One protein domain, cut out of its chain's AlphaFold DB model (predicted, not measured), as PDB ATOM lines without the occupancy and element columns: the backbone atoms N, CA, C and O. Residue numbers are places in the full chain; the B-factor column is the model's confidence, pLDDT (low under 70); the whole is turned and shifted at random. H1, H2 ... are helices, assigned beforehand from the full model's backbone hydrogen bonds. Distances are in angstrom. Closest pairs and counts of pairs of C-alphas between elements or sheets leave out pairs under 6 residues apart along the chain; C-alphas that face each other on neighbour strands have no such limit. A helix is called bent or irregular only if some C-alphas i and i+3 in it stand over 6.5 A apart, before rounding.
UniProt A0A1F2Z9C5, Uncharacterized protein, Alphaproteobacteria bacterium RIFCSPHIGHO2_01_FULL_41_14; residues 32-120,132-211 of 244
ATOM      1  N   GLU A  32     -70.335 -97.026 463.611       91.31
ATOM      2  CA  GLU A  32     -70.234 -97.207 462.162       91.31
ATOM      3  C   GLU A  32     -68.809 -97.568 461.741       91.31
ATOM      4  O   GLU A  32     -68.621 -98.561 461.042       91.31
ATOM      5  N   ALA A  33     -67.798 -96.842 462.226       92.38
ATOM      6  CA  ALA A  33     -66.404 -97.136 461.909       92.38
ATOM      7  C   ALA A  33     -65.971 -98.511 462.436       92.38
ATOM      8  O   ALA A  33     -65.313 -99.265 461.715       92.38
ATOM      9  N   ARG A  34     -66.414 -98.896 463.642       91.38
ATOM     10  CA  ARG A  34     -66.205-100.259 464.165       91.38
ATOM     11  C   ARG A  34     -66.833-101.316 463.262       91.38
ATOM     12  O   ARG A  34     -66.193-102.326 462.982       91.38
ATOM     13  N   ASN A  35     -68.048-101.075 462.770       93.00
ATOM     14  CA  ASN A  35     -68.732-101.990 461.859       93.00
ATOM     15  C   ASN A  35     -67.993-102.115 460.517       93.00
ATOM     16  O   ASN A  35     -67.918-103.217 459.973       93.00
ATOM     17  N   VAL A  36     -67.433-101.019 459.986       91.62
ATOM     18  CA  VAL A  36     -66.585-101.063 458.782       91.62
ATOM     19  C   VAL A  36     -65.355-101.930 459.032       91.62
ATOM     20  O   VAL A  36     -65.120-102.871 458.275       91.62
ATOM     21  N   ILE A  37     -64.607-101.663 460.107       91.31
ATOM     22  CA  ILE A  37     -63.396-102.423 460.450       91.31
ATOM     23  C   ILE A  37     -63.728-103.911 460.593       91.31
ATOM     24  O   ILE A  37     -63.137-104.736 459.902       91.31
ATOM     25  N   ALA A  38     -64.727-104.249 461.410       89.44
ATOM     26  CA  ALA A  38     -65.129-105.632 461.645       89.44
ATOM     27  C   ALA A  38     -65.536-106.346 460.349       89.44
ATOM     28  O   ALA A  38     -65.118-107.477 460.112       89.44
ATOM     29  N   ARG A  39     -66.309-105.686 459.477       89.19
ATOM     30  CA  ARG A  39     -66.740-106.265 458.200       89.19
ATOM     31  C   ARG A  39     -65.559-106.562 457.282       89.19
ATOM     32  O   ARG A  39     -65.531-107.629 456.671       89.19
ATOM     33  N   TRP A  40     -64.609-105.639 457.158       87.31
ATOM     34  CA  TRP A  40     -63.450-105.828 456.286       87.31
ATOM     35  C   TRP A  40     -62.468-106.865 456.831       87.31
ATOM     36  O   TRP A  40     -61.974-107.677 456.050       87.31
ATOM     37  N   THR A  41     -62.274-106.923 458.149       86.81
ATOM     38  CA  THR A  41     -61.524-108.007 458.800       86.81
ATOM     39  C   THR A  41     -62.188-109.360 458.546       86.81
ATOM     40  O   THR A  41     -61.554-110.267 458.016       86.81
ATOM     41  N   LEU A  42     -63.500-109.473 458.777       84.88
ATOM     42  CA  LEU A  42     -64.241-110.717 458.560       84.88
ATOM     43  C   LEU A  42     -64.214-111.173 457.087       84.88
ATOM     44  O   LEU A  42     -64.213-112.368 456.795       84.88
ATOM     45  N   LYS A  43     -64.203-110.232 456.131       83.19
ATOM     46  CA  LYS A  43     -64.045-110.547 454.700       83.19
ATOM     47  C   LYS A  43     -62.686-111.164 454.397       83.19
ATOM     48  O   LYS A  43     -62.619-112.071 453.569       83.19
ATOM     49  N   VAL A  44     -61.630-110.690 455.055       79.25
ATOM     50  CA  VAL A  44     -60.302-111.299 454.954       79.25
ATOM     51  C   VAL A  44     -60.321-112.701 455.549       79.25
ATOM     52  O   VAL A  44     -59.974-113.641 454.834       79.25
ATOM     53  N   ASP A  45     -60.822-112.858 456.773       77.44
ATOM     54  CA  ASP A  45     -60.835-114.139 457.491       77.44
ATOM     55  C   ASP A  45     -61.615-115.229 456.738       77.44
ATOM     56  O   ASP A  45     -61.203-116.387 456.669       77.44
ATOM     57  N   ASN A  46     -62.733-114.857 456.107       74.75
ATOM     58  CA  ASN A  46     -63.556-115.785 455.330       74.75
ATOM     59  C   ASN A  46     -63.013-116.063 453.919       74.75
ATOM     60  O   ASN A  46     -63.467-117.003 453.254       74.75
ATOM     61  N   SER A  47     -62.054-115.272 453.429       69.81
ATOM     62  CA  SER A  47     -61.447-115.477 452.116       69.81
ATOM     63  C   SER A  47     -60.426-116.617 452.187       69.81
ATOM     64  O   SER A  47     -59.225-116.397 452.285       69.81
ATOM     65  N   ARG A  48     -60.920-117.863 452.121       54.91
ATOM     66  CA  ARG A  48     -60.174-119.117 452.370       54.91
ATOM     67  C   ARG A  48     -58.826-119.307 451.653       54.91
ATOM     68  O   ARG A  48     -58.139-120.263 451.978       54.91
ATOM     69  N   GLU A  49     -58.419-118.444 450.720       48.47
ATOM     70  CA  GLU A  49     -57.114-118.571 450.056       48.47
ATOM     71  C   GLU A  49     -56.384-117.260 449.730       48.47
ATOM     72  O   GLU A  49     -55.262-117.337 449.238       48.47
ATOM     73  N   THR A  50     -56.955-116.063 449.941       52.09
ATOM     74  CA  THR A  50     -56.221-114.774 449.904       52.09
ATOM     75  C   THR A  50     -57.177-113.571 449.894       52.09
ATOM     76  O   THR A  50     -58.175-113.599 449.162       52.09
ATOM     77  N   PRO A  51     -56.773-112.423 450.482       54.88
ATOM     78  CA  PRO A  51     -57.437-111.138 450.258       54.88
ATOM     79  C   PRO A  51     -57.555-110.770 448.769       54.88
ATOM     80  O   PRO A  51     -58.392-109.952 448.410       54.88
ATOM     81  N   LYS A  52     -56.753-111.388 447.882       54.75
ATOM     82  CA  LYS A  52     -56.712-111.214 446.413       54.75
ATOM     83  C   LYS A  52     -58.077-111.233 445.717       54.75
ATOM     84  O   LYS A  52     -58.186-110.666 444.635       54.75
ATOM     85  N   LYS A  53     -59.092-111.869 446.310       61.59
ATOM     86  CA  LYS A  53     -60.452-111.959 445.751       61.59
ATOM     87  C   LYS A  53     -61.435-110.950 446.343       61.59
ATOM     88  O   LYS A  53     -62.575-110.899 445.895       61.59
ATOM     89  N   ILE A  54     -61.028-110.168 447.341       68.00
ATOM     90  CA  ILE A  54     -61.903-109.172 447.952       68.00
ATOM     91  C   ILE A  54     -62.095-108.036 446.953       68.00
ATOM     92  O   ILE A  54     -61.199-107.225 446.716       68.00
ATOM     93  N   THR A  55     -63.284-108.025 446.365       67.31
ATOM     94  CA  THR A  55     -63.796-106.973 445.497       67.31
ATOM     95  C   THR A  55     -65.164-106.580 446.029       67.31
ATOM     96  O   THR A  55     -66.060-107.421 446.076       67.31
ATOM     97  N   ASP A  56     -65.325-105.321 446.417       66.75
ATOM     98  CA  ASP A  56     -66.629-104.736 446.717       66.75
ATOM     99  C   ASP A  56     -67.042-103.778 445.601       66.75
ATOM    100  O   ASP A  56     -66.227-103.367 444.772       66.75
ATOM    101  N   GLY A  57     -68.321-103.405 445.582       72.31
ATOM    102  CA  GLY A  57     -68.789-102.329 444.721       72.31
ATOM    103  C   GLY A  57     -68.105-101.006 445.081       72.31
ATOM    104  O   GLY A  57     -67.994-100.650 446.255       72.31
ATOM    105  N   THR A  58     -67.702-100.241 444.065       75.94
ATOM    106  CA  THR A  58     -67.099 -98.906 444.227       75.94
ATOM    107  C   THR A  58     -67.916 -97.975 445.146       75.94
ATOM    108  O   THR A  58     -67.298 -97.272 445.946       75.94
ATOM    109  N   PRO A  59     -69.270 -97.978 445.125       83.12
ATOM    110  CA  PRO A  59     -70.062 -97.193 446.076       83.12
ATOM    111  C   PRO A  59     -69.824 -97.585 447.541       83.12
ATOM    112  O   PRO A  59     -69.617 -96.702 448.371       83.12
ATOM    113  N   GLN A  60     -69.770 -98.886 447.852       86.12
ATOM    114  CA  GLN A  60     -69.530 -99.369 449.215       86.12
ATOM    115  C   GLN A  60     -68.113 -99.034 449.687       86.12
ATOM    116  O   GLN A  60     -67.943 -98.550 450.801       86.12
ATOM    117  N   ILE A  61     -67.104 -99.226 448.829       87.50
ATOM    118  CA  ILE A  61     -65.709 -98.867 449.137       87.50
ATOM    119  C   ILE A  61     -65.604 -97.372 449.470       87.50
ATOM    120  O   ILE A  61     -64.925 -96.990 450.422       87.50
ATOM    121  N   ASN A  62     -66.294 -96.516 448.711       88.44
ATOM    122  CA  ASN A  62     -66.289 -95.075 448.945       88.44
ATOM    123  C   ASN A  62     -67.042 -94.676 450.217       88.44
ATOM    124  O   ASN A  62     -66.563 -93.803 450.940       88.44
ATOM    125  N   ALA A  63     -68.187 -95.300 450.499       90.88
ATOM    126  CA  ALA A  63     -68.927 -95.079 451.739       90.88
ATOM    127  C   ALA A  63     -68.077 -95.468 452.957       90.88
ATOM    128  O   ALA A  63     -67.894 -94.666 453.870       90.88
ATOM    129  N   ASP A  64     -67.463 -96.649 452.916       93.06
ATOM    130  CA  ASP A  64     -66.603 -97.155 453.984       93.06
ATOM    131  C   ASP A  64     -65.373 -96.273 454.189       93.06
ATOM    132  O   ASP A  64     -65.022 -95.953 455.323       93.06
ATOM    133  N   ARG A  65     -64.750 -95.807 453.099       92.69
ATOM    134  CA  ARG A  65     -63.620 -94.876 453.173       92.69
ATOM    135  C   ARG A  65     -64.014 -93.569 453.862       92.69
ATOM    136  O   ARG A  65     -63.275 -93.120 454.728       92.69
ATOM    137  N   ARG A  66     -65.182 -93.001 453.538       93.75
ATOM    138  CA  ARG A  66     -65.686 -91.773 454.182       93.75
ATOM    139  C   ARG A  66     -65.906 -91.962 455.678       93.75
ATOM    140  O   ARG A  66     -65.421 -91.152 456.456       93.75
ATOM    141  N   VAL A  67     -66.557 -93.057 456.074       94.38
ATOM    142  CA  VAL A  67     -66.775 -93.382 457.494       94.38
ATOM    143  C   VAL A  67     -65.441 -93.455 458.246       94.38
ATOM    144  O   VAL A  67     -65.312 -92.922 459.348       94.38
ATOM    145  N   LEU A  68     -64.427 -94.079 457.645       93.88
ATOM    146  CA  LEU A  68     -63.093 -94.174 458.237       93.88
ATOM    147  C   LEU A  68     -62.346 -92.830 458.247       93.88
ATOM    148  O   LEU A  68     -61.643 -92.539 459.211       93.88
ATOM    149  N   ASP A  69     -62.498 -92.001 457.215       93.06
ATOM    150  CA  ASP A  69     -61.910 -90.656 457.163       93.06
ATOM    151  C   ASP A  69     -62.496 -89.729 458.227       93.06
ATOM    152  O   ASP A  69     -61.771 -88.924 458.815       93.06
ATOM    153  N   ASP A  70     -63.792 -89.850 458.502       91.62
ATOM    154  CA  ASP A  70     -64.441 -89.098 459.568       91.62
ATOM    155  C   ASP A  70     -64.038 -89.627 460.946       91.62
ATOM    156  O   ASP A  70     -63.754 -88.833 461.842       91.62
ATOM    157  N   ALA A  71     -63.868 -90.944 461.093       90.88
ATOM    158  CA  ALA A  71     -63.346 -91.542 462.318       90.88
ATOM    159  C   ALA A  71     -61.943 -91.037 462.695       90.88
ATOM    160  O   ALA A  71     -61.667 -90.850 463.878       90.88
ATOM    161  N   LEU A  72     -61.070 -90.763 461.716       88.12
ATOM    162  CA  LEU A  72     -59.726 -90.214 461.962       88.12
ATOM    163  C   LEU A  72     -59.739 -88.791 462.540       88.12
ATOM    164  O   LEU A  72     -58.736 -88.352 463.098       88.12
ATOM    165  N   LYS A  73     -60.849 -88.061 462.398       88.50
ATOM    166  CA  LYS A  73     -61.010 -86.696 462.923       88.50
ATOM    167  C   LYS A  73     -61.601 -86.689 464.334       88.50
ATOM    168  O   LYS A  73     -61.647 -85.634 464.965       88.50
ATOM    169  N   THR A  74     -62.070 -87.834 464.827       84.94
ATOM    170  CA  THR A  74     -62.775 -87.921 466.106       84.94
ATOM    171  C   THR A  74     -61.792 -87.907 467.284       84.94
ATOM    172  O   THR A  74     -60.869 -88.723 467.327       84.94
ATOM    173  N   PRO A  75     -61.977 -87.021 468.281       84.31
ATOM    174  CA  PRO A  75     -61.160 -87.024 469.492       84.31
ATOM    175  C   PRO A  75     -61.318 -88.326 470.289       84.31
ATOM    176  O   PRO A  75     -62.411 -88.881 470.382       84.31
ATOM    177  N   GLY A  76     -60.241 -88.791 470.926       84.25
ATOM    178  CA  GLY A  76     -60.291 -89.950 471.827       84.25
ATOM    179  C   GLY A  76     -60.244 -91.320 471.140       84.25
ATOM    180  O   GLY A  76     -60.531 -92.328 471.787       84.25
ATOM    181  N   VAL A  77     -59.889 -91.377 469.854       86.38
ATOM    182  CA  VAL A  77     -59.518 -92.626 469.170       86.38
ATOM    183  C   VAL A  77     -58.113 -93.041 469.617       86.38
ATOM    184  O   VAL A  77     -57.204 -92.209 469.673       86.38
ATOM    185  N   THR A  78     -57.932 -94.311 469.980       87.69
ATOM    186  CA  THR A  78     -56.632 -94.807 470.462       87.69
ATOM    187  C   THR A  78     -55.649 -95.017 469.310       87.69
ATOM    188  O   THR A  78     -56.044 -95.145 468.152       87.69
ATOM    189  N   MET A  79     -54.348 -95.107 469.609       85.62
ATOM    190  CA  MET A  79     -53.338 -95.364 468.573       85.62
ATOM    191  C   MET A  79     -53.564 -96.705 467.851       85.62
ATOM    192  O   MET A  79     -53.392 -96.789 466.637       85.62
ATOM    193  N   ASP A  80     -54.009 -97.738 468.568       86.19
ATOM    194  CA  ASP A  80     -54.316 -99.048 467.980       86.19
ATOM    195  C   ASP A  80     -55.516 -98.987 467.028       86.19
ATOM    196  O   ASP A  80     -55.530 -99.632 465.975       86.19
ATOM    197  N   GLU A  81     -56.510 -98.160 467.350       87.62
ATOM    198  CA  GLU A  81     -57.656 -97.914 466.476       87.62
ATOM    199  C   GLU A  81     -57.252 -97.105 465.241       87.62
ATOM    200  O   GLU A  81     -57.662 -97.453 464.135       87.62
ATOM    201  N   LEU A  82     -56.386 -96.097 465.387       87.94
ATOM    202  CA  LEU A  82     -55.821 -95.362 464.250       87.94
ATOM    203  C   LEU A  82     -55.030 -96.290 463.317       87.94
ATOM    204  O   LEU A  82     -55.201 -96.232 462.096       87.94
ATOM    205  N   ASN A  83     -54.219 -97.191 463.877       86.50
ATOM    206  CA  ASN A  83     -53.489 -98.204 463.114       86.50
ATOM    207  C   ASN A  83     -54.447 -99.148 462.374       86.50
ATOM    208  O   ASN A  83     -54.249 -99.420 461.188       86.50
ATOM    209  N   SER A  84     -55.512 -99.598 463.043       86.88
ATOM    210  CA  SER A  84     -56.542-100.456 462.447       86.88
ATOM    211  C   SER A  84     -57.263 -99.748 461.296       86.88
ATOM    212  O   SER A  84     -57.382-100.308 460.207       86.88
ATOM    213  N   ILE A  85     -57.672 -98.489 461.484       90.69
ATOM    214  CA  ILE A  85     -58.271 -97.665 460.424       90.69
ATOM    215  C   ILE A  85     -57.309 -97.543 459.236       90.69
ATOM    216  O   ILE A  85     -57.720 -97.725 458.089       90.69
ATOM    217  N   GLY A  86     -56.026 -97.278 459.498       88.25
ATOM    218  CA  GLY A  86     -54.991 -97.201 458.469       88.25
ATOM    219  C   GLY A  86     -54.886 -98.485 457.645       88.25
ATOM    220  O   GLY A  86     -54.928 -98.432 456.415       88.25
ATOM    221  N   GLN A  87     -54.826 -99.646 458.302       85.75
ATOM    222  CA  GLN A  87     -54.768-100.946 457.627       85.75
ATOM    223  C   GLN A  87     -56.015-101.213 456.775       85.75
ATOM    224  O   GLN A  87     -55.892-101.628 455.621       85.75
ATOM    225  N   ILE A  88     -57.211-100.916 457.292       90.12
ATOM    226  CA  ILE A  88     -58.457-101.100 456.538       90.12
ATOM    227  C   ILE A  88     -58.537-100.136 455.348       90.12
ATOM    228  O   ILE A  88     -58.960-100.545 454.270       90.12
ATOM    229  N   LYS A  89     -58.063 -98.891 455.465       91.06
ATOM    230  CA  LYS A  89     -57.991 -97.967 454.318       91.06
ATOM    231  C   LYS A  89     -57.077 -98.483 453.207       91.06
ATOM    232  O   LYS A  89     -57.422 -98.375 452.030       91.06
ATOM    233  N   VAL A  90     -55.940 -99.081 453.561       89.38
ATOM    234  CA  VAL A  90     -55.054 -99.729 452.582       89.38
ATOM    235  C   VAL A  90     -55.757-100.921 451.933       89.38
ATOM    236  O   VAL A  90     -55.707-101.071 450.712       89.38
ATOM    237  N   LEU A  91     -56.476-101.729 452.715       88.75
ATOM    238  CA  LEU A  91     -57.272-102.844 452.202       88.75
ATOM    239  C   LEU A  91     -58.387-102.379 451.246       88.75
ATOM    240  O   LEU A  91     -58.575-102.992 450.195       88.75
ATOM    241  N   LEU A  92     -59.068-101.269 451.547       91.00
ATOM    242  CA  LEU A  92     -60.055-100.642 450.659       91.00
ATOM    243  C   LEU A  92     -59.432-100.237 449.319       91.00
ATOM    244  O   LEU A  92     -59.973-100.558 448.259       91.00
ATOM    245  N   ASN A  93     -58.275 -99.569 449.352       91.56
ATOM    246  CA  ASN A  93     -57.543 -99.195 448.139       91.56
ATOM    247  C   ASN A  93     -57.155-100.435 447.325       91.56
ATOM    248  O   ASN A  93     -57.309-100.462 446.104       91.56
ATOM    249  N   LEU A  94     -56.695-101.484 448.002       89.56
ATOM    250  CA  LEU A  94     -56.284-102.730 447.373       89.56
ATOM    251  C   LEU A  94     -57.457-103.473 446.715       89.56
ATOM    252  O   LEU A  94     -57.313-103.998 445.610       89.56
ATOM    253  N   ALA A  95     -58.619-103.494 447.367       89.06
ATOM    254  CA  ALA A  95     -59.851-104.048 446.810       89.06
ATOM    255  C   ALA A  95     -60.283-103.299 445.541       89.06
ATOM    256  O   ALA A  95     -60.657-103.921 444.545       89.06
ATOM    257  N   GLU A  96     -60.160-101.971 445.537       91.88
ATOM    258  CA  GLU A  96     -60.488-101.140 444.378       91.88
ATOM    259  C   GLU A  96     -59.506-101.357 443.211       91.88
ATOM    260  O   GLU A  96     -59.938-101.499 442.068       91.88
ATOM    261  N   VAL A  97     -58.199-101.497 443.479       92.31
ATOM    262  CA  VAL A  97     -57.203-101.875 442.454       92.31
ATOM    263  C   VAL A  97     -57.561-103.210 441.803       92.31
ATOM    264  O   VAL A  97     -57.529-103.328 440.578       92.31
ATOM    265  N   ARG A  98     -57.946-104.217 442.596       89.62
ATOM    266  CA  ARG A  98     -58.356-105.537 442.083       89.62
ATOM    267  C   ARG A  98     -59.615-105.440 441.228       89.62
ATOM    268  O   ARG A  98     -59.666-106.020 440.145       89.62
ATOM    269  N   GLN A  99     -60.598-104.658 441.669       89.50
ATOM    270  CA  GLN A  99     -61.814-104.400 440.904       89.50
ATOM    271  C   GLN A  99     -61.496-103.746 439.547       89.50
ATOM    272  O   GLN A  99     -61.976-104.209 438.514       89.50
ATOM    273  N   LEU A 100     -60.656-102.707 439.533       91.38
ATOM    274  CA  LEU A 100     -60.244-102.008 438.310       91.38
ATOM    275  C   LEU A 100     -59.393-102.893 437.391       91.38
ATOM    276  O   LEU A 100     -59.532-102.829 436.174       91.38
ATOM    277  N   THR A 101     -58.564-103.768 437.958       91.19
ATOM    278  CA  THR A 101     -57.793-104.763 437.199       91.19
ATOM    279  C   THR A 101     -58.721-105.753 436.491       91.19
ATOM    280  O   THR A 101     -58.557-106.011 435.299       91.19
ATOM    281  N   ASN A 102     -59.750-106.252 437.182       88.12
ATOM    282  CA  ASN A 102     -60.761-107.121 436.574       88.12
ATOM    283  C   ASN A 102     -61.546-106.384 435.477       88.12
ATOM    284  O   ASN A 102     -61.778-106.938 434.403       88.12
ATOM    285  N   GLN A 103     -61.899-105.114 435.708       88.44
ATOM    286  CA  GLN A 103     -62.546-104.272 434.697       88.44
ATOM    287  C   GLN A 103     -61.654-104.042 433.474       88.44
ATOM    288  O   GLN A 103     -62.184-103.995 432.369       88.44
ATOM    289  N   ALA A 104     -60.331-103.949 433.631       89.19
ATOM    290  CA  ALA A 104     -59.404-103.829 432.507       89.19
ATOM    291  C   ALA A 104     -59.428-105.078 431.616       89.19
ATOM    292  O   ALA A 104     -59.458-104.957 430.392       89.19
ATOM    293  N   ALA A 105     -59.486-106.272 432.218       85.50
ATOM    294  CA  ALA A 105     -59.603-107.531 431.483       85.50
ATOM    295  C   ALA A 105     -60.927-107.612 430.701       85.50
ATOM    296  O   ALA A 105     -60.932-107.972 429.525       85.50
ATOM    297  N   THR A 106     -62.047-107.209 431.310       85.44
ATOM    298  CA  THR A 106     -63.337-107.099 430.605       85.44
ATOM    299  C   THR A 106     -63.303-106.020 429.520       85.44
ATOM    300  O   THR A 106     -63.833-106.208 428.431       85.44
ATOM    301  N   ALA A 107     -62.651-104.891 429.778       84.19
ATOM    302  CA  ALA A 107     -62.534-103.812 428.810       84.19
ATOM    303  C   ALA A 107     -61.686-104.224 427.600       84.19
ATOM    304  O   ALA A 107     -61.959-103.778 426.493       84.19
ATOM    305  N   GLN A 108     -60.698-105.103 427.784       85.56
ATOM    306  CA  GLN A 108     -59.902-105.663 426.695       85.56
ATOM    307  C   GLN A 108     -60.738-106.479 425.713       85.56
ATOM    308  O   GLN A 108     -60.484-106.426 424.511       85.56
ATOM    309  N   THR A 109     -61.739-107.215 426.201       82.75
ATOM    310  CA  THR A 109     -62.603-108.023 425.334       82.75
ATOM    311  C   THR A 109     -63.621-107.170 424.579       82.75
ATOM    312  O   THR A 109     -63.935-107.484 423.430       82.75
ATOM    313  N   SER A 110     -64.104-106.072 425.174       81.44
ATOM    314  CA  SER A 110     -65.063-105.157 424.538       81.44
ATOM    315  C   SER A 110     -64.413-104.073 423.667       81.44
ATOM    316  O   SER A 110     -65.033-103.608 422.708       81.44
ATOM    317  N   PHE A 111     -63.152-103.709 423.934       83.94
ATOM    318  CA  PHE A 111     -62.426-102.639 423.241       83.94
ATOM    319  C   PHE A 111     -62.431-102.752 421.704       83.94
ATOM    320  O   PHE A 111     -62.682-101.738 421.054       83.94
ATOM    321  N   PRO A 112     -62.245-103.933 421.078       83.12
ATOM    322  CA  PRO A 112     -62.360-104.104 419.628       83.12
ATOM    323  C   PRO A 112     -63.633-103.544 418.989       83.12
ATOM    324  O   PRO A 112     -63.573-102.972 417.899       83.12
ATOM    325  N   ALA A 113     -64.785-103.740 419.635       77.06
ATOM    326  CA  ALA A 113     -66.063-103.244 419.136       77.06
ATOM    327  C   ALA A 113     -66.142-101.721 419.298       77.06
ATOM    328  O   ALA A 113     -66.462-101.012 418.345       77.06
ATOM    329  N   THR A 114     -65.751-101.221 420.471       75.94
ATOM    330  CA  THR A 114     -65.682 -99.788 420.773       75.94
ATOM    331  C   THR A 114     -64.784 -99.036 419.789       75.94
ATOM    332  O   THR A 114     -65.169 -98.001 419.250       75.94
ATOM    333  N   TYR A 115     -63.601 -99.579 419.505       76.75
ATOM    334  CA  TYR A 115     -62.630 -98.970 418.604       76.75
ATOM    335  C   TYR A 115     -63.110 -98.960 417.148       76.75
ATOM    336  O   TYR A 115     -62.987 -97.942 416.475       76.75
ATOM    337  N   ARG A 116     -63.720-100.047 416.652       75.06
ATOM    338  CA  ARG A 116     -64.287-100.086 415.289       75.06
ATOM    339  C   ARG A 116     -65.405 -99.064 415.080       75.06
ATOM    340  O   ARG A 116     -65.503 -98.484 413.997       75.06
ATOM    341  N   ASN A 117     -66.199 -98.812 416.118       72.38
ATOM    342  CA  ASN A 117     -67.210 -97.754 416.106       72.38
ATOM    343  C   ASN A 117     -66.577 -96.354 416.084       72.38
ATOM    344  O   ASN A 117     -67.128 -95.455 415.455       72.38
ATOM    345  N   LEU A 118     -65.423 -96.163 416.736       70.88
ATOM    346  CA  LEU A 118     -64.672 -94.902 416.713       70.88
ATOM    347  C   LEU A 118     -64.165 -94.562 415.307       70.88
ATOM    348  O   LEU A 118     -64.388 -93.458 414.820       70.88
ATOM    349  N   ILE A 119     -63.502 -95.511 414.645       71.44
ATOM    350  CA  ILE A 119     -62.837 -95.271 413.352       71.44
ATOM    351  C   ILE A 119     -63.778 -95.364 412.138       71.44
ATOM    352  O   ILE A 119     -63.323 -95.317 410.998       71.44
ATOM    353  N   GLY A 120     -65.090 -95.493 412.362       64.25
ATOM    354  CA  GLY A 120     -66.099 -95.483 411.298       64.25
ATOM    355  C   GLY A 120     -66.075 -96.708 410.374       64.25
ATOM    356  O   GLY A 120     -66.631 -96.658 409.278       64.25
ATOM    357  N   GLY A 132     -72.544 -90.516 422.374       46.56
ATOM    358  CA  GLY A 132     -72.203 -91.886 422.809       46.56
ATOM    359  C   GLY A 132     -70.703 -92.224 422.855       46.56
ATOM    360  O   GLY A 132     -70.265 -92.987 423.718       46.56
ATOM    361  N   GLN A 133     -69.899 -91.644 421.955       51.53
ATOM    362  CA  GLN A 133     -68.443 -91.865 421.916       51.53
ATOM    363  C   GLN A 133     -67.730 -91.188 423.095       51.53
ATOM    364  O   GLN A 133     -66.907 -91.844 423.732       51.53
ATOM    365  N   SER A 134     -68.132 -89.956 423.454       58.66
ATOM    366  CA  SER A 134     -67.617 -89.242 424.639       58.66
ATOM    367  C   SER A 134     -67.784 -90.092 425.893       58.66
ATOM    368  O   SER A 134     -66.802 -90.434 426.531       58.66
ATOM    369  N   ARG A 135     -69.002 -90.586 426.170       63.53
ATOM    370  CA  ARG A 135     -69.289 -91.377 427.381       63.53
ATOM    371  C   ARG A 135     -68.427 -92.632 427.523       63.53
ATOM    372  O   ARG A 135     -68.132 -93.048 428.642       63.53
ATOM    373  N   THR A 136     -68.047 -93.248 426.406       68.88
ATOM    374  CA  THR A 136     -67.225 -94.460 426.435       68.88
ATOM    375  C   THR A 136     -65.756 -94.116 426.666       68.88
ATOM    376  O   THR A 136     -65.133 -94.712 427.541       68.88
ATOM    377  N   GLU A 137     -65.206 -93.129 425.955       76.25
ATOM    378  CA  GLU A 137     -63.847 -92.616 426.191       76.25
ATOM    379  C   GLU A 137     -63.678 -92.072 427.621       76.25
ATOM    380  O   GLU A 137     -62.697 -92.398 428.302       76.25
ATOM    381  N   ASP A 138     -64.674 -91.330 428.106       83.38
ATOM    382  CA  ASP A 138     -64.753 -90.790 429.465       83.38
ATOM    383  C   ASP A 138     -64.679 -91.917 430.504       83.38
ATOM    384  O   ASP A 138     -63.997 -91.787 431.522       83.38
ATOM    385  N   TRP A 139     -65.305 -93.068 430.230       87.81
ATOM    386  CA  TRP A 139     -65.225 -94.236 431.105       87.81
ATOM    387  C   TRP A 139     -63.800 -94.800 431.185       87.81
ATOM    388  O   TRP A 139     -63.286 -94.976 432.291       87.81
ATOM    389  N   TYR A 140     -63.134 -95.053 430.048       88.75
ATOM    390  CA  TYR A 140     -61.754 -95.574 430.043       88.75
ATOM    391  C   TYR A 140     -60.796 -94.608 430.748       88.75
ATOM    392  O   TYR A 140     -59.960 -95.038 431.549       88.75
ATOM    393  N   THR A 141     -60.962 -93.309 430.500       89.69
ATOM    394  CA  THR A 141     -60.184 -92.233 431.122       89.69
ATOM    395  C   THR A 141     -60.402 -92.191 432.635       89.69
ATOM    396  O   THR A 141     -59.433 -92.223 433.395       89.69
ATOM    397  N   ALA A 142     -61.654 -92.238 433.096       90.50
ATOM    398  CA  ALA A 142     -61.977 -92.248 434.519       90.50
ATOM    399  C   ALA A 142     -61.396 -93.475 435.243       90.50
ATOM    400  O   ALA A 142     -60.866 -93.348 436.350       90.50
ATOM    401  N   LYS A 143     -61.447 -94.667 434.627       92.50
ATOM    402  CA  LYS A 143     -60.851 -95.885 435.209       92.50
ATOM    403  C   LYS A 143     -59.329 -95.811 435.269       92.50
ATOM    404  O   LYS A 143     -58.757 -96.137 436.310       92.50
ATOM    405  N   ARG A 144     -58.683 -95.337 434.199       94.88
ATOM    406  CA  ARG A 144     -57.233 -95.096 434.143       94.88
ATOM    407  C   ARG A 144     -56.781 -94.176 435.274       94.88
ATOM    408  O   ARG A 144     -55.863 -94.516 436.016       94.88
ATOM    409  N   ASP A 145     -57.422 -93.018 435.398       95.31
ATOM    410  CA  ASP A 145     -57.009 -91.991 436.352       95.31
ATOM    411  C   ASP A 145     -57.249 -92.446 437.787       95.31
ATOM    412  O   ASP A 145     -56.375 -92.281 438.640       95.31
ATOM    413  N   ARG A 146     -58.371 -93.128 438.042       94.25
ATOM    414  CA  ARG A 146     -58.631 -93.707 439.359       94.25
ATOM    415  C   ARG A 146     -57.602 -94.772 439.737       94.25
ATOM    416  O   ARG A 146     -57.095 -94.747 440.857       94.25
ATOM    417  N   LEU A 147     -57.267 -95.673 438.812       95.50
ATOM    418  CA  LEU A 147     -56.263 -96.709 439.043       95.50
ATOM    419  C   LEU A 147     -54.878 -96.101 439.302       95.50
ATOM    420  O   LEU A 147     -54.186 -96.538 440.216       95.50
ATOM    421  N   ARG A 148     -54.499 -95.057 438.555       96.88
ATOM    422  CA  ARG A 148     -53.238 -94.331 438.762       96.88
ATOM    423  C   ARG A 148     -53.140 -93.747 440.171       96.88
ATOM    424  O   ARG A 148     -52.118 -93.937 440.821       96.88
ATOM    425  N   VAL A 149     -54.187 -93.067 440.641       96.06
ATOM    426  CA  VAL A 149     -54.220 -92.501 442.002       96.06
ATOM    427  C   VAL A 149     -54.037 -93.602 443.046       96.06
ATOM    428  O   VAL A 149     -53.156 -93.501 443.890       96.06
ATOM    429  N   LEU A 150     -54.792 -94.699 442.939       95.00
ATOM    430  CA  LEU A 150     -54.708 -95.806 443.896       95.00
ATOM    431  C   LEU A 150     -53.324 -96.466 443.936       95.00
ATOM    432  O   LEU A 150     -52.840 -96.809 445.013       95.00
ATOM    433  N   LEU A 151     -52.685 -96.658 442.778       96.06
ATOM    434  CA  LEU A 151     -51.337 -97.226 442.712       96.06
ATOM    435  C   LEU A 151     -50.300 -96.290 443.337       96.06
ATOM    436  O   LEU A 151     -49.428 -96.766 444.061       96.06
ATOM    437  N   ASN A 152     -50.422 -94.979 443.115       95.25
ATOM    438  CA  ASN A 152     -49.548 -93.990 443.745       95.25
ATOM    439  C   ASN A 152     -49.710 -93.994 445.272       95.25
ATOM    440  O   ASN A 152     -48.707 -94.078 445.978       95.25
ATOM    441  N   ASP A 153     -50.949 -93.991 445.774       93.06
ATOM    442  CA  ASP A 153     -51.240 -94.026 447.214       93.06
ATOM    443  C   ASP A 153     -50.644 -95.278 447.880       93.06
ATOM    444  O   ASP A 153     -50.043 -95.216 448.955       93.06
ATOM    445  N   LEU A 154     -50.788 -96.444 447.238       92.88
ATOM    446  CA  LEU A 154     -50.256 -97.705 447.759       92.88
ATOM    447  C   LEU A 154     -48.725 -97.784 447.663       92.88
ATOM    448  O   LEU A 154     -48.090 -98.365 448.546       92.88
ATOM    449  N   GLN A 155     -48.121 -97.198 446.627       92.00
ATOM    450  CA  GLN A 155     -46.667 -97.099 446.521       92.00
ATOM    451  C   GLN A 155     -46.099 -96.174 447.602       92.00
ATOM    452  O   GLN A 155     -45.091 -96.505 448.225       92.00
ATOM    453  N   GLU A 156     -46.750 -95.042 447.870       92.25
ATOM    454  CA  GLU A 156     -46.359 -94.143 448.954       92.25
ATOM    455  C   GLU A 156     -46.461 -94.839 450.317       92.25
ATOM    456  O   GLU A 156     -45.540 -94.750 451.132       92.25
ATOM    457  N   PHE A 157     -47.539 -95.594 450.543       90.44
ATOM    458  CA  PHE A 157     -47.686 -96.428 451.732       90.44
ATOM    459  C   PHE A 157     -46.524 -97.420 451.887       90.44
ATOM    460  O   PHE A 157     -45.930 -97.501 452.962       90.44
ATOM    461  N   LEU A 158     -46.144 -98.127 450.819       89.94
ATOM    462  CA  LEU A 158     -45.008 -99.052 450.852       89.94
ATOM    463  C   LEU A 158     -43.672 -98.348 451.097       89.94
ATOM    464  O   LEU A 158     -42.833 -98.883 451.817       89.94
ATOM    465  N   ASN A 159     -43.480 -97.143 450.566       90.50
ATOM    466  CA  ASN A 159     -42.270 -96.360 450.823       90.50
ATOM    467  C   ASN A 159     -42.171 -95.944 452.300       90.50
ATOM    468  O   ASN A 159     -41.079 -95.922 452.864       90.50
ATOM    469  N   ARG A 160     -43.308 -95.642 452.940       89.25
ATOM    470  CA  ARG A 160     -43.387 -95.312 454.375       89.25
ATOM    471  C   ARG A 160     -43.310 -96.548 455.274       89.25
ATOM    472  O   ARG A 160     -42.986 -96.427 456.451       89.25
ATOM    473  N   SER A 161     -43.663 -97.724 454.765       87.69
ATOM    474  CA  SER A 161     -43.723 -98.976 455.529       87.69
ATOM    475  C   SER A 161     -43.176-100.158 454.715       87.69
ATOM    476  O   SER A 161     -43.925-101.075 454.360       87.69
ATOM    477  N   PRO A 162     -41.860-100.168 454.423       86.69
ATOM    478  CA  PRO A 162     -41.241-101.153 453.534       86.69
ATOM    479  C   PRO A 162     -41.328-102.588 454.066       86.69
ATOM    480  O   PRO A 162     -41.324-103.540 453.284       86.69
ATOM    481  N   GLN A 163     -41.470-102.769 455.382       86.00
ATOM    482  CA  GLN A 163     -41.643-104.080 456.007       86.00
ATOM    483  C   GLN A 163     -42.871-104.836 455.476       86.00
ATOM    484  O   GLN A 163     -42.845-106.063 455.398       86.00
ATOM    485  N   PHE A 164     -43.914-104.124 455.035       84.06
ATOM    486  CA  PHE A 164     -45.129-104.737 454.496       84.06
ATOM    487  C   PHE A 164     -44.966-105.278 453.072       84.06
ATOM    488  O   PHE A 164     -45.817-106.036 452.612       84.06
ATOM    489  N   ALA A 165     -43.875-104.941 452.377       81.50
ATOM    490  CA  ALA A 165     -43.530-105.591 451.115       81.50
ATOM    491  C   ALA A 165     -43.004-107.019 451.341       81.50
ATOM    492  O   ALA A 165     -43.273-107.905 450.536       81.50
ATOM    493  N   GLN A 166     -42.261-107.236 452.429       82.19
ATOM    494  CA  GLN A 166     -41.629-108.523 452.732       82.19
ATOM    495  C   GLN A 166     -42.551-109.419 453.561       82.19
ATOM    496  O   GLN A 166     -42.749-110.578 453.218       82.19
ATOM    497  N   ASN A 167     -43.150-108.851 454.610       82.62
ATOM    498  CA  ASN A 167     -44.037-109.541 455.542       82.62
ATOM    499  C   ASN A 167     -45.325-108.718 455.711       82.62
ATOM    500  O   ASN A 167     -45.468-107.983 456.695       82.62
ATOM    501  N   PRO A 168     -46.243-108.759 454.729       78.75
ATOM    502  CA  PRO A 168     -47.521-108.077 454.859       78.75
ATOM    503  C   PRO A 168     -48.334-108.693 456.011       78.75
ATOM    504  O   PRO A 168     -48.339-109.917 456.152       78.75
ATOM    505  N   PRO A 169     -49.066-107.882 456.796       76.62
ATOM    506  CA  PRO A 169     -50.105-108.383 457.690       76.62
ATOM    507  C   PRO A 169     -51.121-109.228 456.918       76.62
ATOM    508  O   PRO A 169     -51.311-108.997 455.720       76.62
ATOM    509  N   ASP A 170     -51.841-110.123 457.597       75.75
ATOM    510  CA  ASP A 170     -52.839-111.006 456.969       75.75
ATOM    511  C   ASP A 170     -53.854-110.233 456.111       75.75
ATOM    512  O   ASP A 170     -54.148-110.608 454.972       75.75
ATOM    513  N   LEU A 171     -54.283-109.066 456.605       73.81
ATOM    514  CA  LEU A 171     -55.172-108.137 455.902       73.81
ATOM    515  C   LEU A 171     -54.612-107.649 454.556       73.81
ATOM    516  O   LEU A 171     -55.377-107.342 453.645       73.81
ATOM    517  N   LEU A 172     -53.290-107.579 454.402       77.75
ATOM    518  CA  LEU A 172     -52.602-107.043 453.224       77.75
ATOM    519  C   LEU A 172     -51.906-108.127 452.390       77.75
ATOM    520  O   LEU A 172     -51.154-107.810 451.461       77.75
ATOM    521  N   ILE A 173     -52.165-109.410 452.656       77.94
ATOM    522  CA  ILE A 173     -51.625-110.495 451.835       77.94
ATOM    523  C   ILE A 173     -52.028-110.298 450.365       77.94
ATOM    524  O   ILE A 173     -53.179-110.031 449.998       77.94
ATOM    525  N   GLY A 174     -51.039-110.443 449.482       78.44
ATOM    526  CA  GLY A 174     -51.215-110.233 448.050       78.44
ATOM    527  C   GLY A 174     -51.161-108.768 447.615       78.44
ATOM    528  O   GLY A 174     -51.535-108.498 446.472       78.44
ATOM    529  N   LEU A 175     -50.687-107.850 448.468       85.06
ATOM    530  CA  LEU A 175     -50.418-106.451 448.124       85.06
ATOM    531  C   LEU A 175     -49.532-106.330 446.874       85.06
ATOM    532  O   LEU A 175     -50.001-105.832 445.854       85.06
ATOM    533  N   LEU A 176     -48.310-106.874 446.905       87.44
ATOM    534  CA  LEU A 176     -47.370-106.797 445.776       87.44
ATOM    535  C   LEU A 176     -47.924-107.396 444.465       87.44
ATOM    536  O   LEU A 176     -47.920-106.689 443.458       87.44
ATOM    537  N   PRO A 177     -48.480-108.628 444.441       87.94
ATOM    538  CA  PRO A 177     -49.125-109.152 443.236       87.94
ATOM    539  C   PRO A 177     -50.251-108.264 442.696       87.94
ATOM    540  O   PRO A 177     -50.407-108.145 441.485       87.94
ATOM    541  N   SER A 178     -51.037-107.634 443.576       88.25
ATOM    542  CA  SER A 178     -52.132-106.752 443.148       88.25
ATOM    543  C   SER A 178     -51.602-105.437 442.575       88.25
ATOM    544  O   SER A 178     -52.177-104.930 441.619       88.25
ATOM    545  N   LEU A 179     -50.495-104.907 443.107       91.00
ATOM    546  CA  LEU A 179     -49.817-103.738 442.540       91.00
ATOM    547  C   LEU A 179     -49.232-104.036 441.163       91.00
ATOM    548  O   LEU A 179     -49.408-103.247 440.239       91.00
ATOM    549  N   GLN A 180     -48.601-105.199 440.998       92.50
ATOM    550  CA  GLN A 180     -48.081-105.630 439.703       92.50
ATOM    551  C   GLN A 180     -49.209-105.781 438.672       92.50
ATOM    552  O   GLN A 180     -49.108-105.247 437.567       92.50
ATOM    553  N   ALA A 181     -50.298-106.463 439.037       92.00
ATOM    554  CA  ALA A 181     -51.458-106.626 438.163       92.00
ATOM    555  C   ALA A 181     -52.134-105.277 437.848       92.00
ATOM    556  O   ALA A 181     -52.479-105.009 436.699       92.00
ATOM    557  N   GLY A 182     -52.245-104.393 438.843       94.69
ATOM    558  CA  GLY A 182     -52.759-103.038 438.672       94.69
ATOM    559  C   GLY A 182     -51.899-102.196 437.730       94.69
ATOM    560  O   GLY A 182     -52.443-101.503 436.877       94.69
ATOM    561  N   SER A 183     -50.568-102.291 437.807       96.38
ATOM    562  CA  SER A 183     -49.665-101.604 436.870       96.38
ATOM    563  C   SER A 183     -49.879-102.075 435.431       96.38
ATOM    564  O   SER A 183     -49.979-101.256 434.522       96.38
ATOM    565  N   GLN A 184     -50.015-103.387 435.217       95.62
ATOM    566  CA  GLN A 184     -50.297-103.947 433.891       95.62
ATOM    567  C   GLN A 184     -51.665-103.492 433.360       95.62
ATOM    568  O   GLN A 184     -51.799-103.153 432.183       95.62
ATOM    569  N   ALA A 185     -52.678-103.443 434.228       94.88
ATOM    570  CA  ALA A 185     -53.993-102.913 433.889       94.88
ATOM    571  C   ALA A 185     -53.945-101.411 433.557       94.88
ATOM    572  O   ALA A 185     -54.597-100.976 432.607       94.88
ATOM    573  N   LEU A 186     -53.150-100.619 434.283       96.88
ATOM    574  CA  LEU A 186     -52.961 -99.198 433.997       96.88
ATOM    575  C   LEU A 186     -52.317 -98.985 432.622       96.88
ATOM    576  O   LEU A 186     -52.793 -98.151 431.851       96.88
ATOM    577  N   ASP A 187     -51.293 -99.767 432.279       95.31
ATOM    578  CA  ASP A 187     -50.672 -99.729 430.951       95.31
ATOM    579  C   ASP A 187     -51.668-100.065 429.842       95.31
ATOM    580  O   ASP A 187     -51.668 -99.446 428.775       95.31
ATOM    581  N   LEU A 188     -52.551-101.028 430.096       92.69
ATOM    582  CA  LEU A 188     -53.603-101.401 429.164       92.69
ATOM    583  C   LEU A 188     -54.628-100.268 428.981       92.69
ATOM    584  O   LEU A 188     -54.939 -99.904 427.847       92.69
ATOM    585  N   TYR A 189     -55.080 -99.644 430.070       93.56
ATOM    586  CA  TYR A 189     -55.947 -98.465 430.010       93.56
ATOM    587  C   TYR A 189     -55.292 -97.284 429.282       93.56
ATOM    588  O   TYR A 189     -55.954 -96.625 428.479       93.56
ATOM    589  N   ASN A 190     -53.997 -97.034 429.508       93.94
ATOM    590  CA  ASN A 190     -53.242 -96.015 428.776       93.94
ATOM    591  C   ASN A 190     -53.279 -96.290 427.266       93.94
ATOM    592  O   ASN A 190     -53.553 -95.380 426.487       93.94
ATOM    593  N   LYS A 191     -53.069 -97.545 426.846       91.50
ATOM    594  CA  LYS A 191     -53.155 -97.930 425.430       91.50
ATOM    595  C   LYS A 191     -54.550 -97.693 424.853       91.50
ATOM    596  O   LYS A 191     -54.643 -97.144 423.761       91.50
ATOM    597  N   PHE A 192     -55.616 -98.047 425.576       89.44
ATOM    598  CA  PHE A 192     -56.988 -97.772 425.129       89.44
ATOM    599  C   PHE A 192     -57.227 -96.273 424.920       89.44
ATOM    600  O   PHE A 192     -57.668 -95.871 423.847       89.44
ATOM    601  N   CYS A 193     -56.857 -95.444 425.901       88.56
ATOM    602  CA  CYS A 193     -56.994 -93.985 425.822       88.56
ATOM    603  C   CYS A 193     -56.193 -93.386 424.656       88.56
ATOM    604  O   CYS A 193     -56.678 -92.523 423.926       88.56
ATOM    605  N   ASN A 194     -54.973 -93.875 424.434       89.31
ATOM    606  CA  ASN A 194     -54.142 -93.429 423.319       89.31
ATOM    607  C   ASN A 194     -54.751 -93.784 421.959       89.31
ATOM    608  O   ASN A 194     -54.579 -93.041 421.002       89.31
ATOM    609  N   CYS A 195     -55.478 -94.894 421.860       86.38
ATOM    610  CA  CYS A 195     -56.166 -95.261 420.628       86.38
ATOM    611  C   CYS A 195     -57.404 -94.401 420.346       86.38
ATOM    612  O   CYS A 195     -57.737 -94.224 419.177       86.38
ATOM    613  N   PHE A 196     -58.057 -93.846 421.376       83.12
ATOM    614  CA  PHE A 196     -59.126 -92.855 421.186       83.12
ATOM    615  C   PHE A 196     -58.581 -91.525 420.656       83.12
ATOM    616  O   PHE A 196     -59.161 -90.931 419.754       83.12
ATOM    617  N   THR A 197     -57.414 -91.105 421.150       81.50
ATOM    618  CA  THR A 197     -56.773 -89.840 420.754       81.50
ATOM    619  C   THR A 197     -55.970 -89.938 419.454       81.50
ATOM    620  O   THR A 197     -55.911 -88.977 418.688       81.50
ATOM    621  N   ASN A 198     -55.351 -91.087 419.172       83.06
ATOM    622  CA  ASN A 198     -54.567 -91.332 417.966       83.06
ATOM    623  C   ASN A 198     -54.728 -92.778 417.466       83.06
ATOM    624  O   ASN A 198     -53.927 -93.671 417.756       83.06
ATOM    625  N   ALA A 199     -55.740 -92.986 416.626       79.00
ATOM    626  CA  ALA A 199     -56.048 -94.275 416.003       79.00
ATOM    627  C   ALA A 199     -54.943 -94.817 415.062       79.00
ATOM    628  O   ALA A 199     -54.934 -95.997 414.714       79.00
ATOM    629  N   ASN A 200     -53.984 -93.985 414.640       78.19
ATOM    630  CA  ASN A 200     -52.934 -94.401 413.704       78.19
ATOM    631  C   ASN A 200     -51.766 -95.134 414.379       78.19
ATOM    632  O   ASN A 200     -50.873 -95.631 413.688       78.19
ATOM    633  N   LEU A 201     -51.752 -95.220 415.713       83.81
ATOM    634  CA  LEU A 201     -50.718 -95.951 416.439       83.81
ATOM    635  C   LEU A 201     -50.751 -97.440 416.066       83.81
ATOM    636  O   LEU A 201     -51.801 -98.085 416.052       83.81
ATOM    637  N   SER A 202     -49.574 -98.005 415.785       83.00
ATOM    638  CA  SER A 202     -49.426 -99.366 415.246       83.00
ATOM    639  C   SER A 202     -50.090-100.436 416.117       83.00
ATOM    640  O   SER A 202     -50.715-101.360 415.595       83.00
ATOM    641  N   TYR A 203     -50.025-100.282 417.440       83.88
ATOM    642  CA  TYR A 203     -50.611-101.224 418.390       83.88
ATOM    643  C   TYR A 203     -52.142-101.134 418.497       83.88
ATOM    644  O   TYR A 203     -52.758-102.079 418.989       83.88
ATOM    645  N   CYS A 204     -52.782-100.053 418.032       84.88
ATOM    646  CA  CYS A 204     -54.240 -99.910 418.107       84.88
ATOM    647  C   CYS A 204     -54.953-100.916 417.207       84.88
ATOM    648  O   CYS A 204     -55.950-101.508 417.615       84.88
ATOM    649  N   LYS A 205     -54.387-101.207 416.028       77.00
ATOM    650  CA  LYS A 205     -54.899-102.260 415.137       77.00
ATOM    651  C   LYS A 205     -54.795-103.644 415.779       77.00
ATOM    652  O   LYS A 205     -55.752-104.409 415.719       77.00
ATOM    653  N   THR A 206     -53.682-103.944 416.449       81.69
ATOM    654  CA  THR A 206     -53.503-105.211 417.176       81.69
ATOM    655  C   THR A 206     -54.512-105.351 418.314       81.69
ATOM    656  O   THR A 206     -55.153-106.390 418.437       81.69
ATOM    657  N   LEU A 207     -54.714-104.295 419.111       78.75
ATOM    658  CA  LEU A 207     -55.719-104.285 420.181       78.75
ATOM    659  C   LEU A 207     -57.147-104.414 419.639       78.75
ATOM    660  O   LEU A 207     -57.968-105.080 420.257       78.75
ATOM    661  N   ALA A 208     -57.434-103.834 418.471       74.00
ATOM    662  CA  ALA A 208     -58.733-103.932 417.808       74.00
ATOM    663  C   ALA A 208     -59.008-105.306 417.170       74.00
ATOM    664  O   ALA A 208     -60.164-105.667 416.941       74.00
ATOM    665  N   GLN A 209     -57.958-106.072 416.874       70.38
ATOM    666  CA  GLN A 209     -58.042-107.420 416.304       70.38
ATOM    667  C   GLN A 209     -58.014-108.520 417.370       70.38
ATOM    668  O   GLN A 209     -58.421-109.642 417.088       70.38
ATOM    669  N   ALA A 210     -57.608-108.203 418.602       62.59
ATOM    670  CA  ALA A 210     -57.484-109.149 419.711       62.59
ATOM    671  C   ALA A 210     -58.825-109.662 420.295       62.59
ATOM    672  O   ALA A 210     -58.832-110.260 421.370       62.59
ATOM    673  N   ALA A 211     -59.963-109.463 419.615       53.91
ATOM    674  CA  ALA A 211     -61.223-110.078 420.034       53.91
ATOM    675  C   ALA A 211     -61.128-111.612 419.912       53.91
ATOM    676  O   ALA A 211     -60.601-112.102 418.908       53.91
TER     677      ALA A 211
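What this domain is: This is residues 32 to 120 and 132 to 211 of the 244 residues of an uncharacterized protein of Alphaproteobacteria bacterium RIFCSPHIGHO2_01_FULL_41_14 (UniProt A0A1F2Z9C5). One long helix, H3, runs along most of the length of an elongated model, and H4 and H6 pack on it to make an up-and-down bundle of three helices, each running against the one before it. H1 and H2 cover H3 near its first end, H7 packs across its later part, and little H5 sits in the turn between H4 and H6. The printed part has 169 residues with seven named helices, H1 to H7 in chain order, and no named strand; the class is all helix. It is only just compact, close to loose, with a radius of gyration of the C-alphas of 18.4 A and spans of 60 by 32 by 29 A; residues 73 to 80 stick out.

Where its parts are: Find C-alpha 32 at (-70.234, -97.207, 462.162), where H1 begins; it runs to residue 46, 20.9 A. H2 holds residues 58 to 71, 19.9 A. Next look at C-alpha 79 at (-53.338, -95.364, 468.573): from there H3 runs 53.1 A to residue 118, with a kink of 58 degrees near residue 110. It is only just irregular: C-alphas 109 and 112 are 6.9 A apart. After the cut, H4 spans residues 132 to 160, 42.9 A. H5 is residues 163 to 166, 5.5 A, H6 residues 175 to 197, 32.6 A, and H7 residues 202 to 209, 11.8 A, ending at C-alpha 209, (-58.042, -107.420, 416.304).

How they stand to each other: Begin with H3, the hub, which touches five helices. H4 touches it, closest at the C-alphas of Asn 93 and Leu 150, 6.1 A, opposite ways at a shallow tilt of 33 degrees, only just short of steep. H6 touches H3 at Thr 101 and Ala 185, closest C-alphas 5.4 A, the same way at 36 degrees, only just a steep tilt. H4 and H6 touch at a shallow tilt of 32 degrees, opposite ways; their closest C-alphas, of Arg 144 and Tyr 189, are 5.5 A apart. H2 and H3 form a helical hairpin, closest C-alphas Ile 61 and Leu 92, 6.1 A. H1 touches H3 with residues 37 to 41 alone, closest C-alphas Ile 37 and Ile 88, 6.4 A. H7 touches H3, about perpendicular at 83 degrees; the C-alphas of Pro 112 and Ala 208 are closest, 4.1 A. H5 is close but not clearly touching H6: the closest C-alphas, of Ala 165 and Leu 176, are 6.7 A apart. H1 and H6 are apart. Along the backbone, every O i to N i+4 pair is within hydrogen-bond range in H1, H2, H4 and H6; H3 has 33 of 36 and H7 3 of 4, and H5 is too short for such a pair.

The domain as a whole: The two C-alphas farthest apart, of Gly 76 and Gly 120, are 61.1 A apart. Residues 121 to 131 are not printed, and C-alphas 120 and 132 are 13.5 A apart across this cut. The link from H1 to H2 is long. The pLDDT is under 70 at residues 47 to 56, 120, 132 to 136 and 210 to 211.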